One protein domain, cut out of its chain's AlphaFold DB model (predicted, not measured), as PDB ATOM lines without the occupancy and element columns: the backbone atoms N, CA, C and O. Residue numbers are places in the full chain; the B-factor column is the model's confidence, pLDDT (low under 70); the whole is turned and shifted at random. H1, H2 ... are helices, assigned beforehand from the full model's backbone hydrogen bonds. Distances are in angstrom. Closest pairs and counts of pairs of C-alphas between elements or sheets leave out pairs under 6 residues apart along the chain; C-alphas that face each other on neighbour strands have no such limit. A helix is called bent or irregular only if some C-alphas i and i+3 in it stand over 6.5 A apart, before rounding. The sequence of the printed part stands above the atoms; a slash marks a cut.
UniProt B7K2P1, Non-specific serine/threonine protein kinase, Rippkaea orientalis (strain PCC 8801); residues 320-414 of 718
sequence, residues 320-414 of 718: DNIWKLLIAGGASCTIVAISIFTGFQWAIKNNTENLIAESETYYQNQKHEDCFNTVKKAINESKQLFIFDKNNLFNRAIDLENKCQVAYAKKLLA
ATOM      1  N   ASP A 320     -29.481 -11.654   3.315       46.94
ATOM      2  CA  ASP A 320     -29.313 -13.083   3.023       46.94
ATOM      3  C   ASP A 320     -28.050 -13.399   2.204       46.94
ATOM      4  O   ASP A 320     -27.548 -14.524   2.219       46.94
ATOM      5  N   ASN A 321     -27.478 -12.403   1.522       48.78
ATOM      6  CA  ASN A 321     -26.275 -12.583   0.705       48.78
ATOM      7  C   ASN A 321     -24.964 -12.353   1.472       48.78
ATOM      8  O   ASN A 321     -23.907 -12.787   1.012       48.78
ATOM      9  N   ILE A 322     -25.009 -11.729   2.655       48.62
ATOM     10  CA  ILE A 322     -23.807 -11.459   3.465       48.62
ATOM     11  C   ILE A 322     -23.284 -12.758   4.098       48.62
ATOM     12  O   ILE A 322     -22.080 -13.006   4.088       48.62
ATOM     13  N   TRP A 323     -24.179 -13.649   4.540       46.25
ATOM     14  CA  TRP A 323     -23.809 -14.963   5.085       46.25
ATOM     15  C   TRP A 323     -23.156 -15.881   4.045       46.25
ATOM     16  O   TRP A 323     -22.255 -16.646   4.380       46.25
ATOM     17  N   LYS A 324     -23.530 -15.750   2.765       46.31
ATOM     18  CA  LYS A 324     -22.887 -16.480   1.660       46.31
ATOM     19  C   LYS A 324     -21.463 -15.987   1.372       46.31
ATOM     20  O   LYS A 324     -20.636 -16.777   0.929       46.31
ATOM     21  N   LEU A 325     -21.148 -14.722   1.673       45.53
ATOM     22  CA  LEU A 325     -19.790 -14.167   1.566       45.53
ATOM     23  C   LEU A 325     -18.876 -14.602   2.728       45.53
ATOM     24  O   LEU A 325     -17.666 -14.720   2.544       45.53
ATOM     25  N   LEU A 326     -19.448 -14.877   3.905       48.09
ATOM     26  CA  LEU A 326     -18.716 -15.323   5.099       48.09
ATOM     27  C   LEU A 326     -18.211 -16.775   5.000       48.09
ATOM     28  O   LEU A 326     -17.271 -17.136   5.700       48.09
ATOM     29  N   ILE A 327     -18.797 -17.596   4.121       52.69
ATOM     30  CA  ILE A 327     -18.429 -19.012   3.945       52.69
ATOM     31  C   ILE A 327     -17.290 -19.193   2.913       52.69
ATOM     32  O   ILE A 327     -16.639 -20.234   2.898       52.69
ATOM     33  N   ALA A 328     -16.987 -18.180   2.088       50.88
ATOM     34  CA  ALA A 328     -16.034 -18.303   0.974       50.88
ATOM     35  C   ALA A 328     -14.730 -17.484   1.110       50.88
ATOM     36  O   ALA A 328     -13.790 -17.717   0.352       50.88
ATOM     37  N   GLY A 329     -14.638 -16.533   2.045       48.59
ATOM     38  CA  GLY A 329     -13.466 -15.663   2.200       48.59
ATOM     39  C   GLY A 329     -12.779 -15.856   3.547       48.59
ATOM     40  O   GLY A 329     -13.433 -15.794   4.582       48.59
ATOM     41  N   GLY A 330     -11.456 -16.054   3.541       55.53
ATOM     42  CA  GLY A 330     -10.642 -16.104   4.761       55.53
ATOM     43  C   GLY A 330     -10.831 -14.876   5.667       55.53
ATOM     44  O   GLY A 330     -11.415 -13.872   5.262       55.53
ATOM     45  N   ALA A 331     -10.308 -14.953   6.896       54.44
ATOM     46  CA  ALA A 331     -10.548 -14.028   8.018       54.44
ATOM     47  C   ALA A 331     -10.449 -12.510   7.717       54.44
ATOM     48  O   ALA A 331     -10.973 -11.698   8.472       54.44
ATOM     49  N   SER A 332      -9.811 -12.103   6.619       53.12
ATOM     50  CA  SER A 332      -9.731 -10.717   6.145       53.12
ATOM     51  C   SER A 332     -11.039 -10.200   5.512       53.12
ATOM     52  O   SER A 332     -11.357  -9.020   5.643       53.12
ATOM     53  N   CYS A 333     -11.820 -11.054   4.837       55.31
ATOM     54  CA  CYS A 333     -13.072 -10.665   4.169       55.31
ATOM     55  C   CYS A 333     -14.243 -10.493   5.148       55.31
ATOM     56  O   CYS A 333     -15.144  -9.689   4.904       55.31
ATOM     57  N   THR A 334     -14.218 -11.209   6.272       59.19
ATOM     58  CA  THR A 334     -15.263 -11.149   7.301       59.19
ATOM     59  C   THR A 334     -15.260  -9.807   8.038       59.19
ATOM     60  O   THR A 334     -16.324  -9.246   8.290       59.19
ATOM     61  N   ILE A 335     -14.082  -9.231   8.296       68.38
ATOM     62  CA  ILE A 335     -13.936  -7.934   8.977       68.38
ATOM     63  C   ILE A 335     -14.550  -6.805   8.141       68.38
ATOM     64  O   ILE A 335     -15.333  -6.014   8.661       68.38
ATOM     65  N   VAL A 336     -14.264  -6.765   6.835       72.31
ATOM     66  CA  VAL A 336     -14.790  -5.728   5.930       72.31
ATOM     67  C   VAL A 336     -16.314  -5.819   5.804       72.31
ATOM     68  O   VAL A 336     -16.996  -4.797   5.857       72.31
ATOM     69  N   ALA A 337     -16.863  -7.033   5.701       70.88
ATOM     70  CA  ALA A 337     -18.308  -7.246   5.651       70.88
ATOM     71  C   ALA A 337     -19.008  -6.795   6.947       70.88
ATOM     72  O   ALA A 337     -20.060  -6.156   6.882       70.88
ATOM     73  N   ILE A 338     -18.402  -7.060   8.111       79.25
ATOM     74  CA  ILE A 338     -18.903  -6.592   9.409       79.25
ATOM     75  C   ILE A 338     -18.862  -5.061   9.479       79.25
ATOM     76  O   ILE A 338     -19.857  -4.467   9.876       79.25
ATOM     77  N   SER A 339     -17.775  -4.408   9.047       77.12
ATOM     78  CA  SER A 339     -17.668  -2.938   9.049       77.12
ATOM     79  C   SER A 339     -18.691  -2.252   8.136       77.12
ATOM     80  O   SER A 339     -19.248  -1.218   8.498       77.12
ATOM     81  N   ILE A 340     -18.966  -2.826   6.960       82.62
ATOM     82  CA  ILE A 340     -20.001  -2.313   6.047       82.62
ATOM     83  C   ILE A 340     -21.387  -2.494   6.669       82.62
ATOM     84  O   ILE A 340     -22.201  -1.570   6.650       82.62
ATOM     85  N   PHE A 341     -21.654  -3.666   7.251       84.19
ATOM     86  CA  PHE A 341     -22.929  -3.957   7.899       84.19
ATOM     87  C   PHE A 341     -23.178  -3.046   9.108       84.19
ATOM     88  O   PHE A 341     -24.268  -2.491   9.236       84.19
ATOM     89  N   THR A 342     -22.174  -2.821   9.962       82.88
ATOM     90  CA  THR A 342     -22.298  -1.913  11.110       82.88
ATOM     91  C   THR A 342     -22.455  -0.459  10.676       82.88
ATOM     92  O   THR A 342     -23.286   0.242  11.247       82.88
ATOM     93  N   GLY A 343     -21.742  -0.010   9.636       84.00
ATOM     94  CA  GLY A 343     -21.918   1.326   9.059       84.00
ATOM     95  C   GLY A 343     -23.321   1.544   8.479       84.00
ATOM     96  O   GLY A 343     -23.932   2.588   8.700       84.00
ATOM     97  N   PHE A 344     -23.871   0.535   7.798       85.62
ATOM     98  CA  PHE A 344     -25.240   0.562   7.279       85.62
ATOM     99  C   PHE A 344     -26.289   0.593   8.403       85.62
ATOM    100  O   PHE A 344     -27.205   1.413   8.372       85.62
ATOM    101  N   GLN A 345     -26.126  -0.242   9.435       87.31
ATOM    102  CA  GLN A 345     -27.004  -0.241  10.612       87.31
ATOM    103  C   GLN A 345     -26.936   1.085  11.383       87.31
ATOM    104  O   GLN A 345     -27.969   1.602  11.806       87.31
ATOM    105  N   TRP A 346     -25.747   1.683  11.501       88.25
ATOM    106  CA  TRP A 346     -25.568   3.009  12.094       88.25
ATOM    107  C   TRP A 346     -26.285   4.105  11.296       88.25
ATOM    108  O   TRP A 346     -26.957   4.949  11.885       88.25
ATOM    109  N   ALA A 347     -26.209   4.069   9.961       88.62
ATOM    110  CA  ALA A 347     -26.897   5.034   9.105       88.62
ATOM    111  C   ALA A 347     -28.427   4.955   9.255       88.62
ATOM    112  O   ALA A 347     -29.078   5.988   9.419       88.62
ATOM    113  N   ILE A 348     -28.998   3.741   9.268       87.88
ATOM    114  CA  ILE A 348     -30.437   3.534   9.509       87.88
ATOM    115  C   ILE A 348     -30.825   4.034  10.903       87.88
ATOM    116  O   ILE A 348     -31.835   4.725  11.049       87.88
ATOM    117  N   LYS A 349     -30.020   3.717  11.924       90.00
ATOM    118  CA  LYS A 349     -30.250   4.154  13.307       90.00
ATOM    119  C   LYS A 349     -30.318   5.678  13.405       90.00
ATOM    120  O   LYS A 349     -31.314   6.206  13.890       90.00
ATOM    121  N   ASN A 350     -29.317   6.377  12.870       90.44
ATOM    122  CA  ASN A 350     -29.242   7.839  12.903       90.44
ATOM    123  C   ASN A 350     -30.387   8.496  12.110       90.44
ATOM    124  O   ASN A 350     -30.985   9.469  12.562       90.44
ATOM    125  N   ASN A 351     -30.743   7.944  10.944       92.62
ATOM    126  CA  ASN A 351     -31.883   8.432  10.164       92.62
ATOM    127  C   ASN A 351     -33.215   8.244  10.914       92.62
ATOM    128  O   ASN A 351     -34.049   9.146  10.942       92.62
ATOM    129  N   THR A 352     -33.392   7.096  11.571       91.31
ATOM    130  CA  THR A 352     -34.575   6.807  12.395       91.31
ATOM    131  C   THR A 352     -34.674   7.773  13.579       91.31
ATOM    132  O   THR A 352     -35.746   8.320  13.823       91.31
ATOM    133  N   GLU A 353     -33.571   8.024  14.290       93.75
ATOM    134  CA  GLU A 353     -33.525   8.990  15.398       93.75
ATOM    135  C   GLU A 353     -33.872  10.410  14.938       93.75
ATOM    136  O   GLU A 353     -34.679  11.077  15.588       93.75
ATOM    137  N   ASN A 354     -33.351  10.841  13.785       95.00
ATOM    138  CA  ASN A 354     -33.680  12.141  13.200       95.00
ATOM    139  C   ASN A 354     -35.168  12.257  12.852       95.00
ATOM    140  O   ASN A 354     -35.794  13.255  13.199       95.00
ATOM    141  N   LEU A 355     -35.757  11.234  12.221       96.00
ATOM    142  CA  LEU A 355     -37.185  11.230  11.882       96.00
ATOM    143  C   LEU A 355     -38.077  11.241  13.133       96.00
ATOM    144  O   LEU A 355     -39.123  11.894  13.132       96.00
ATOM    145  N   ILE A 356     -37.680  10.549  14.207       94.94
ATOM    146  CA  ILE A 356     -38.391  10.599  15.494       94.94
ATOM    147  C   ILE A 356     -38.295  12.008  16.098       94.94
ATOM    148  O   ILE A 356     -39.323  12.566  16.471       94.94
ATOM    149  N   ALA A 357     -37.105  12.615  16.143       95.25
ATOM    150  CA  ALA A 357     -36.913  13.964  16.688       95.25
ATOM    151  C   ALA A 357     -37.656  15.047  15.879       95.25
ATOM    152  O   ALA A 357     -38.250  15.973  16.441       95.25
ATOM    153  N   GLU A 358     -37.673  14.919  14.551       97.00
ATOM    154  CA  GLU A 358     -38.450  15.782  13.658       97.00
ATOM    155  C   GLU A 358     -39.957  15.627  13.917       97.00
ATOM    156  O   GLU A 358     -40.676  16.618  14.059       97.00
ATOM    157  N   SER A 359     -40.433  14.391  14.084       95.19
ATOM    158  CA  SER A 359     -41.830  14.101  14.429       95.19
ATOM    159  C   SER A 359     -42.220  14.671  15.797       95.19
ATOM    160  O   SER A 359     -43.275  15.293  15.927       95.19
ATOM    161  N   GLU A 360     -41.360  14.546  16.813       95.06
ATOM    162  CA  GLU A 360     -41.560  15.169  18.130       95.06
ATOM    163  C   GLU A 360     -41.659  16.696  18.003       95.06
ATOM    164  O   GLU A 360     -42.546  17.315  18.592       95.06
ATOM    165  N   THR A 361     -40.821  17.303  17.159       95.81
ATOM    166  CA  THR A 361     -40.865  18.744  16.869       95.81
ATOM    167  C   THR A 361     -42.179  19.147  16.198       95.81
ATOM    168  O   THR A 361     -42.780  20.160  16.567       95.81
ATOM    169  N   TYR A 362     -42.673  18.363  15.235       96.25
ATOM    170  CA  TYR A 362     -43.983  18.604  14.626       96.25
ATOM    171  C   TYR A 362     -45.123  18.484  15.637       96.25
ATOM    172  O   TYR A 362     -46.032  19.318  15.631       96.25
ATOM    173  N   TYR A 363     -45.058  17.499  16.533       92.19
ATOM    174  CA  TYR A 363     -46.047  17.320  17.591       92.19
ATOM    175  C   TYR A 363     -46.101  18.529  18.536       92.19
ATOM    176  O   TYR A 363     -47.186  19.063  18.769       92.19
ATOM    177  N   GLN A 364     -44.947  19.011  19.016       93.12
ATOM    178  CA  GLN A 364     -44.872  20.184  19.901       93.12
ATOM    179  C   GLN A 364     -45.385  21.466  19.228       93.12
ATOM    180  O   GLN A 364     -46.033  22.292  19.865       93.12
ATOM    181  N   ASN A 365     -45.163  21.604  17.920       93.94
ATOM    182  CA  ASN A 365     -45.639  22.744  17.134       93.94
ATOM    183  C   ASN A 365     -47.093  22.600  16.638       93.94
ATOM    184  O   ASN A 365     -47.510  23.360  15.766       93.94
ATOM    185  N   GLN A 366     -47.860  21.621  17.139       90.69
ATOM    186  CA  GLN A 366     -49.254  21.338  16.741       90.69
ATOM    187  C   GLN A 366     -49.448  21.042  15.238       90.69
ATOM    188  O   GLN A 366     -50.558  21.093  14.695       90.69
ATOM    189  N   LYS A 367     -48.371  20.666  14.541       92.94
ATOM    190  CA  LYS A 367     -48.393  20.217  13.146       92.94
ATOM    191  C   LYS A 367     -48.683  18.716  13.098       92.94
ATOM    192  O   LYS A 367     -47.850  17.909  12.704       92.94
ATOM    193  N   HIS A 368     -49.868  18.328  13.574       90.06
ATOM    194  CA  HIS A 368     -50.203  16.920  13.826       90.06
ATOM    195  C   HIS A 368     -50.222  16.042  12.562       90.06
ATOM    196  O   HIS A 368     -49.839  14.878  12.638       90.06
ATOM    197  N   GLU A 369     -50.595  16.605  11.409       90.56
ATOM    198  CA  GLU A 369     -50.523  15.912  10.114       90.56
ATOM    199  C   GLU A 369     -49.075  15.616   9.713       90.56
ATOM    200  O   GLU A 369     -48.728  14.471   9.418       90.56
ATOM    201  N   ASP A 370     -48.213  16.635   9.776       93.62
ATOM    202  CA  ASP A 370     -46.785  16.501   9.484       93.62
ATOM    203  C   ASP A 370     -46.119  15.516  10.453       93.62
ATOM    204  O   ASP A 370     -45.324  14.679  10.020       93.62
ATOM    205  N   CYS A 371     -46.495  15.537  11.740       94.06
ATOM    206  CA  CYS A 371     -46.016  14.544  12.699       94.06
ATOM    207  C   CYS A 371     -46.419  13.124  12.286       94.06
ATOM    208  O   CYS A 371     -45.557  12.254  12.173       94.06
ATOM    209  N   PHE A 372     -47.713  12.883  12.041       91.06
ATOM    210  CA  PHE A 372     -48.225  11.552  11.706       91.06
ATOM    211  C   PHE A 372     -47.584  10.993  10.428       91.06
ATOM    212  O   PHE A 372     -47.201   9.823  10.365       91.06
ATOM    213  N   ASN A 373     -47.390  11.841   9.418       92.31
ATOM    214  CA  ASN A 373     -46.748  11.444   8.170       92.31
ATOM    215  C   ASN A 373     -45.244  11.172   8.337       92.31
ATOM    216  O   ASN A 373     -44.707  10.266   7.694       92.31
ATOM    217  N   THR A 374     -44.555  11.929   9.191       94.06
ATOM    218  CA  THR A 374     -43.104  11.795   9.405       94.06
ATOM    219  C   THR A 374     -42.769  10.589  10.281       94.06
ATOM    220  O   THR A 374     -41.879   9.809   9.935       94.06
ATOM    221  N   VAL A 375     -43.543  10.330  11.337       93.56
ATOM    222  CA  VAL A 375     -43.309   9.182  12.228       93.56
ATOM    223  C   VAL A 375     -43.582   7.846  11.533       93.56
ATOM    224  O   VAL A 375     -42.853   6.876  11.744       93.56
ATOM    225  N   LYS A 376     -44.525   7.803  10.582       92.88
ATOM    226  CA  LYS A 376     -44.716   6.642   9.696       92.88
ATOM    227  C   LYS A 376     -43.473   6.301   8.873       92.88
ATOM    228  O   LYS A 376     -43.192   5.120   8.650       92.88
ATOM    229  N   LYS A 377     -42.702   7.308   8.444       94.00
ATOM    230  CA  LYS A 377     -41.409   7.081   7.777       94.00
ATOM    231  C   LYS A 377     -40.403   6.472   8.756       94.00
ATOM    232  O   LYS A 377     -39.759   5.489   8.401       94.00
ATOM    233  N   ALA A 378     -40.339   6.975   9.994       91.44
ATOM    234  CA  ALA A 378     -39.467   6.432  11.043       91.44
ATOM    235  C   ALA A 378     -39.766   4.951  11.350       91.44
ATOM    236  O   ALA A 378     -38.854   4.132  11.476       91.44
ATOM    237  N   ILE A 379     -41.046   4.571  11.404       88.62
ATOM    238  CA  ILE A 379     -41.465   3.175  11.596       88.62
ATOM    239  C   ILE A 379     -40.998   2.294  10.436       88.62
ATOM    240  O   ILE A 379     -40.528   1.178  10.652       88.62
ATOM    241  N   ASN A 380     -41.109   2.764   9.194       89.25
ATOM    242  CA  ASN A 380     -40.655   1.982   8.046       89.25
ATOM    243  C   ASN A 380     -39.128   1.843   7.984       89.25
ATOM    244  O   ASN A 380     -38.647   0.762   7.644       89.25
ATOM    245  N   GLU A 381     -38.378   2.883   8.346       88.31
ATOM    246  CA  GLU A 381     -36.913   2.828   8.441       88.31
ATOM    247  C   GLU A 381     -36.453   1.878   9.556       88.31
ATOM    248  O   GLU A 381     -35.652   0.971   9.321       88.31
ATOM    249  N   SER A 382     -37.046   1.981  10.749       85.44
ATOM    250  CA  SER A 382     -36.679   1.144  11.903       85.44
ATOM    251  C   SER A 382     -36.901  -0.360  11.690       85.44
ATOM    252  O   SER A 382     -36.222  -1.175  12.316       85.44
ATOM    253  N   LYS A 383     -37.781  -0.772  10.764       85.25
ATOM    254  CA  LYS A 383     -37.964  -2.193  10.399       85.25
ATOM    255  C   LYS A 383     -36.695  -2.841   9.830       85.25
ATOM    256  O   LYS A 383     -36.587  -4.068   9.912       85.25
ATOM    257  N   GLN A 384     -35.767  -2.044   9.287       84.44
ATOM    258  CA  GLN A 384     -34.505  -2.484   8.675       84.44
ATOM    259  C   GLN A 384     -33.355  -2.664   9.692       84.44
ATOM    260  O   GLN A 384     -32.266  -3.117   9.322       84.44
ATOM    261  N   LEU A 385     -33.581  -2.333  10.970       81.31
ATOM    262  CA  LEU A 385     -32.604  -2.509  12.048       81.31
ATOM    263  C   LEU A 385     -32.483  -3.975  12.498       81.31
ATOM    264  O   LEU A 385     -33.452  -4.740  12.492       81.31
ATOM    265  N   PHE A 386     -31.288  -4.356  12.947       74.00
ATOM    266  CA  PHE A 386     -31.001  -5.646  13.573       74.00
ATOM    267  C   PHE A 386     -31.567  -5.708  15.009       74.00
ATOM    268  O   PHE A 386     -31.774  -4.682  15.656       74.00
ATOM    269  N   ILE A 387     -31.825  -6.925  15.507       59.91
ATOM    270  CA  ILE A 387     -32.733  -7.244  16.637       59.91
ATOM    271  C   ILE A 387     -32.574  -6.345  17.881       59.91
ATOM    272  O   ILE A 387     -33.578  -5.958  18.477       59.91
ATOM    273  N   PHE A 388     -31.345  -5.995  18.271       56.34
ATOM    274  CA  PHE A 388     -31.083  -5.252  19.512       56.34
ATOM    275  C   PHE A 388     -31.489  -3.768  19.456       56.34
ATOM    276  O   PHE A 388     -32.121  -3.287  20.393       56.34
ATOM    277  N   ASP A 389     -31.190  -3.047  18.370       59.03
ATOM    278  CA  ASP A 389     -31.586  -1.633  18.212       59.03
ATOM    279  C   ASP A 389     -33.032  -1.489  17.708       59.03
ATOM    280  O   ASP A 389     -33.702  -0.492  17.992       59.03
ATOM    281  N   LYS A 390     -33.535  -2.510  16.996       65.69
ATOM    282  CA  LYS A 390     -34.887  -2.537  16.428       65.69
ATOM    283  C   LYS A 390     -35.952  -2.303  17.489       65.69
ATOM    284  O   LYS A 390     -36.793  -1.433  17.310       65.69
ATOM    285  N   ASN A 391     -35.903  -3.027  18.604       68.94
ATOM    286  CA  ASN A 391     -36.978  -2.982  19.596       68.94
ATOM    287  C   ASN A 391     -37.114  -1.609  20.273       68.94
ATOM    288  O   ASN A 391     -38.229  -1.188  20.550       68.94
ATOM    289  N   ASN A 392     -36.021  -0.880  20.510       78.00
ATOM    290  CA  ASN A 392     -36.093   0.406  21.210       78.00
ATOM    291  C   ASN A 392     -36.646   1.524  20.305       78.00
ATOM    292  O   ASN A 392     -37.642   2.170  20.634       78.00
ATOM    293  N   LEU A 393     -36.047   1.711  19.124       81.25
ATOM    294  CA  LEU A 393     -36.449   2.781  18.205       81.25
ATOM    295  C   LEU A 393     -37.800   2.514  17.542       81.25
ATOM    296  O   LEU A 393     -38.585   3.446  17.379       81.25
ATOM    297  N   PHE A 394     -38.103   1.254  17.212       80.62
ATOM    298  CA  PHE A 394     -39.411   0.878  16.677       80.62
ATOM    299  C   PHE A 394     -40.518   1.162  17.694       80.62
ATOM    300  O   PHE A 394     -41.494   1.823  17.354       80.62
ATOM    301  N   ASN A 395     -40.350   0.753  18.957       78.94
ATOM    302  CA  ASN A 395     -41.362   0.989  19.989       78.94
ATOM    303  C   ASN A 395     -41.558   2.484  20.273       78.94
ATOM    304  O   ASN A 395     -42.696   2.927  20.421       78.94
ATOM    305  N   ARG A 396     -40.479   3.279  20.292       86.81
ATOM    306  CA  ARG A 396     -40.576   4.739  20.447       86.81
ATOM    307  C   ARG A 396     -41.304   5.393  19.270       86.81
ATOM    308  O   ARG A 396     -42.130   6.275  19.486       86.81
ATOM    309  N   ALA A 397     -41.030   4.955  18.042       85.12
ATOM    310  CA  ALA A 397     -41.722   5.457  16.859       85.12
ATOM    311  C   ALA A 397     -43.216   5.079  16.862       85.12
ATOM    312  O   ALA A 397     -44.045   5.913  16.519       85.12
ATOM    313  N   ILE A 398     -43.569   3.869  17.309       83.81
ATOM    314  CA  ILE A 398     -44.966   3.427  17.456       83.81
ATOM    315  C   ILE A 398     -45.707   4.236  18.532       83.81
ATOM    316  O   ILE A 398     -46.821   4.693  18.294       83.81
ATOM    317  N   ASP A 399     -45.097   4.475  19.697       83.75
ATOM    318  CA  ASP A 399     -45.703   5.318  20.743       83.75
ATOM    319  C   ASP A 399     -45.966   6.749  20.239       83.75
ATOM    320  O   ASP A 399     -47.032   7.328  20.471       83.75
ATOM    321  N   LEU A 400     -45.013   7.309  19.488       87.44
ATOM    322  CA  LEU A 400     -45.161   8.629  18.885       87.44
ATOM    323  C   LEU A 400     -46.202   8.650  17.752       87.44
ATOM    324  O   LEU A 400     -46.948   9.624  17.644       87.44
ATOM    325  N   GLU A 401     -46.304   7.587  16.949       88.56
ATOM    326  CA  GLU A 401     -47.362   7.436  15.941       88.56
ATOM    327  C   GLU A 401     -48.738   7.495  16.590       88.56
ATOM    328  O   GLU A 401     -49.560   8.311  16.172       88.56
ATOM    329  N   ASN A 402     -48.952   6.730  17.662       82.25
ATOM    330  CA  ASN A 402     -50.220   6.716  18.388       82.25
ATOM    331  C   ASN A 402     -50.594   8.123  18.886       82.25
ATOM    332  O   ASN A 402     -51.720   8.584  18.686       82.25
ATOM    333  N   LYS A 403     -49.634   8.851  19.474       87.06
ATOM    334  CA  LYS A 403     -49.840  10.236  19.942       87.06
ATOM    335  C   LYS A 403     -50.204  11.183  18.801       87.06
ATOM    336  O   LYS A 403     -51.159  11.956  18.918       87.06
ATOM    337  N   CYS A 404     -49.463  11.131  17.697       88.25
ATOM    338  CA  CYS A 404     -49.687  12.020  16.561       88.25
ATOM    339  C   CYS A 404     -50.983  11.702  15.815       88.25
ATOM    340  O   CYS A 404     -51.691  12.627  15.418       88.25
ATOM    341  N   GLN A 405     -51.348  10.427  15.709       87.06
ATOM    342  CA  GLN A 405     -52.600   9.994  15.103       87.06
ATOM    343  C   GLN A 405     -53.817  10.484  15.892       87.06
ATOM    344  O   GLN A 405     -54.729  11.062  15.302       87.06
ATOM    345  N   VAL A 406     -53.814  10.332  17.222       85.75
ATOM    346  CA  VAL A 406     -54.903  10.826  18.086       85.75
ATOM    347  C   VAL A 406     -55.031  12.348  17.991       85.75
ATOM    348  O   VAL A 406     -56.138  12.873  17.857       85.75
ATOM    349  N   ALA A 407     -53.916  13.081  18.033       88.88
ATOM    350  CA  ALA A 407     -53.939  14.538  17.939       88.88
ATOM    351  C   ALA A 407     -54.425  15.033  16.564       88.88
ATOM    352  O   ALA A 407     -55.218  15.973  16.486       88.88
ATOM    353  N   TYR A 408     -54.011  14.369  15.481       91.19
ATOM    354  CA  TYR A 408     -54.479  14.688  14.135       91.19
ATOM    355  C   TYR A 408     -55.975  14.397  13.968       91.19
ATOM    356  O   TYR A 408     -56.712  15.255  13.485       91.19
ATOM    357  N   ALA A 409     -56.452  13.251  14.462       88.81
ATOM    358  CA  ALA A 409     -57.868  12.895  14.433       88.81
ATOM    359  C   ALA A 409     -58.743  13.902  15.205       88.81
ATOM    360  O   ALA A 409     -59.805  14.291  14.721       88.81
ATOM    361  N   LYS A 410     -58.283  14.400  16.366       91.25
ATOM    362  CA  LYS A 410     -58.975  15.473  17.111       91.25
ATOM    363  C   LYS A 410     -59.081  16.769  16.307       91.25
ATOM    364  O   LYS A 410     -60.129  17.407  16.331       91.25
ATOM    365  N   LYS A 411     -58.017  17.149  15.594       92.25
ATOM    366  CA  LYS A 411     -58.011  18.336  14.728       92.25
ATOM    367  C   LYS A 411     -59.010  18.195  13.576       92.25
ATOM    368  O   LYS A 411     -59.786  19.115  13.343       92.25
ATOM    369  N   LEU A 412     -59.023  17.043  12.903       93.94
ATOM    370  CA  LEU A 412     -59.987  16.744  11.838       93.94
ATOM    371  C   LEU A 412     -61.432  16.816  12.349       93.94
ATOM    372  O   LEU A 412     -62.280  17.430  11.708       93.94
ATOM    373  N   LEU A 413     -61.704  16.255  13.531       92.62
ATOM    374  CA  LEU A 413     -63.039  16.299  14.123       92.62
ATOM    375  C   LEU A 413     -63.469  17.737  14.447       92.62
ATOM    376  O   LEU A 413     -64.599  18.112  14.155       92.62
ATOM    377  N   ALA A 414     -62.571  18.554  15.004       94.44
ATOM    378  CA  ALA A 414     -62.857  19.960  15.291       94.44
ATOM    379  C   ALA A 414     -63.137  20.770  14.011       94.44
ATOM    380  O   ALA A 414     -64.064  21.580  13.982       94.44
TER     381      ALA A 414
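Overview. This is residues 320 to 414 of the 718 residues of the protein "Non-specific serine/threonine protein kinase" of Rippkaea orientalis (strain PCC 8801) (UniProt B7K2P1). A long helix, H2, is the spine of a loose rod: over its second half H3 and H4 pack on it as a three-helix bundle, each helix running against the one before, while at its other end the short helix H1 folds back along its first turns. H1 and H2 make a small hairpin whose turn, residues 327 to 332, sticks out at that end of the rod. The printed part has 95 residues with four named helices in the order H1, H2, H3, H4 and no named strand, and its class is all helix. The whole is loose, with a radius of gyration of the C-alphas of 17.8 A, and the C-alphas span 64 by 18 by 16 A.

Along the chain. Start with the longest helix, H2, residues 331 to 364. Find C-alpha 331 at (-10.548, -14.028, 8.018); from there the helix runs 49.9 A to C-alpha 364 at (-44.872, 20.184, 19.901), with x falling and y rising. After it comes H3, residues 368 to 382, which measures 20.9 A and takes y back from 16.920 at C-alpha 368 to 1.144 at C-alpha 382. H4, residues 387 to 414, then runs 40.6 A and ends at C-alpha 414, at (-62.857, 19.960, 15.291). Go back to the first printed residue for H1, residues 320 to 326, which begins at C-alpha 320, at (-29.313, -13.083, 3.023). H1 is neither bent nor irregular, but only just: C-alphas 320 and 323 are 6.2 A apart. The same holds for H4, where C-alphas 388 and 391 are 6.3 A apart.

Arrangement. H2 is the hub, touching the three other helices. Look first at H2, H3 and H4, an up and down bundle, three helices of which each runs against the one before it in the chain. H2 touches H3 with its residues 348 to 363 alone, and the closest C-alphas of the two helices, those of Ser 359 and Cys 371, are 4.6 A apart. The two make a helical hairpin, opposite ways at a shallow tilt of 13 degrees. H3 and H4 make the next hairpin, opposite ways at a shallow tilt of 19 degrees; they touch, and their closest C-alphas, those of His 368 and Tyr 408, are 4.8 A apart. H4 also touches H2, which meets it with residues 349 to 363 alone; the closest C-alphas are those of Ile 356 and Ala 397, 6.3 A apart. H2 and H4 run the same way at a shallow tilt of 22 degrees. Now turn to residues 333 to 337 of H2, which alone touch H1: the closest C-alphas, those of Leu 326 and Thr 334, are 5.8 A apart. H1 and H2 are a hairpin too, opposite ways at a tilt of 35.2 degrees, only just steep. H1 is apart from H3 and from H4. Along the backbones, the O i to N i+4 pairs within hydrogen-bond range are 2 of 3 in H1, 28 of 30 in H2, 10 of 11 in H3 and 22 of 24 in H4.

Size, cuts and confidence. The outline is a rod, and the two C-alphas farthest apart, those of Gly 330 and Ala 414, are 64.3 A from each other. Read from residue 320 to 414 and you meet no cut in the printed part. The links from H1 to H2, from H2 to H3 and from H3 to H4 are tight, with 4, 3 and 4 residues between the helices. In the B-factor column the mean pLDDT of the printed part is 80.9; look for values under 70 at residues 320 to 335 and 387 to 391. The mean for H1 is 47, against 91 for H3.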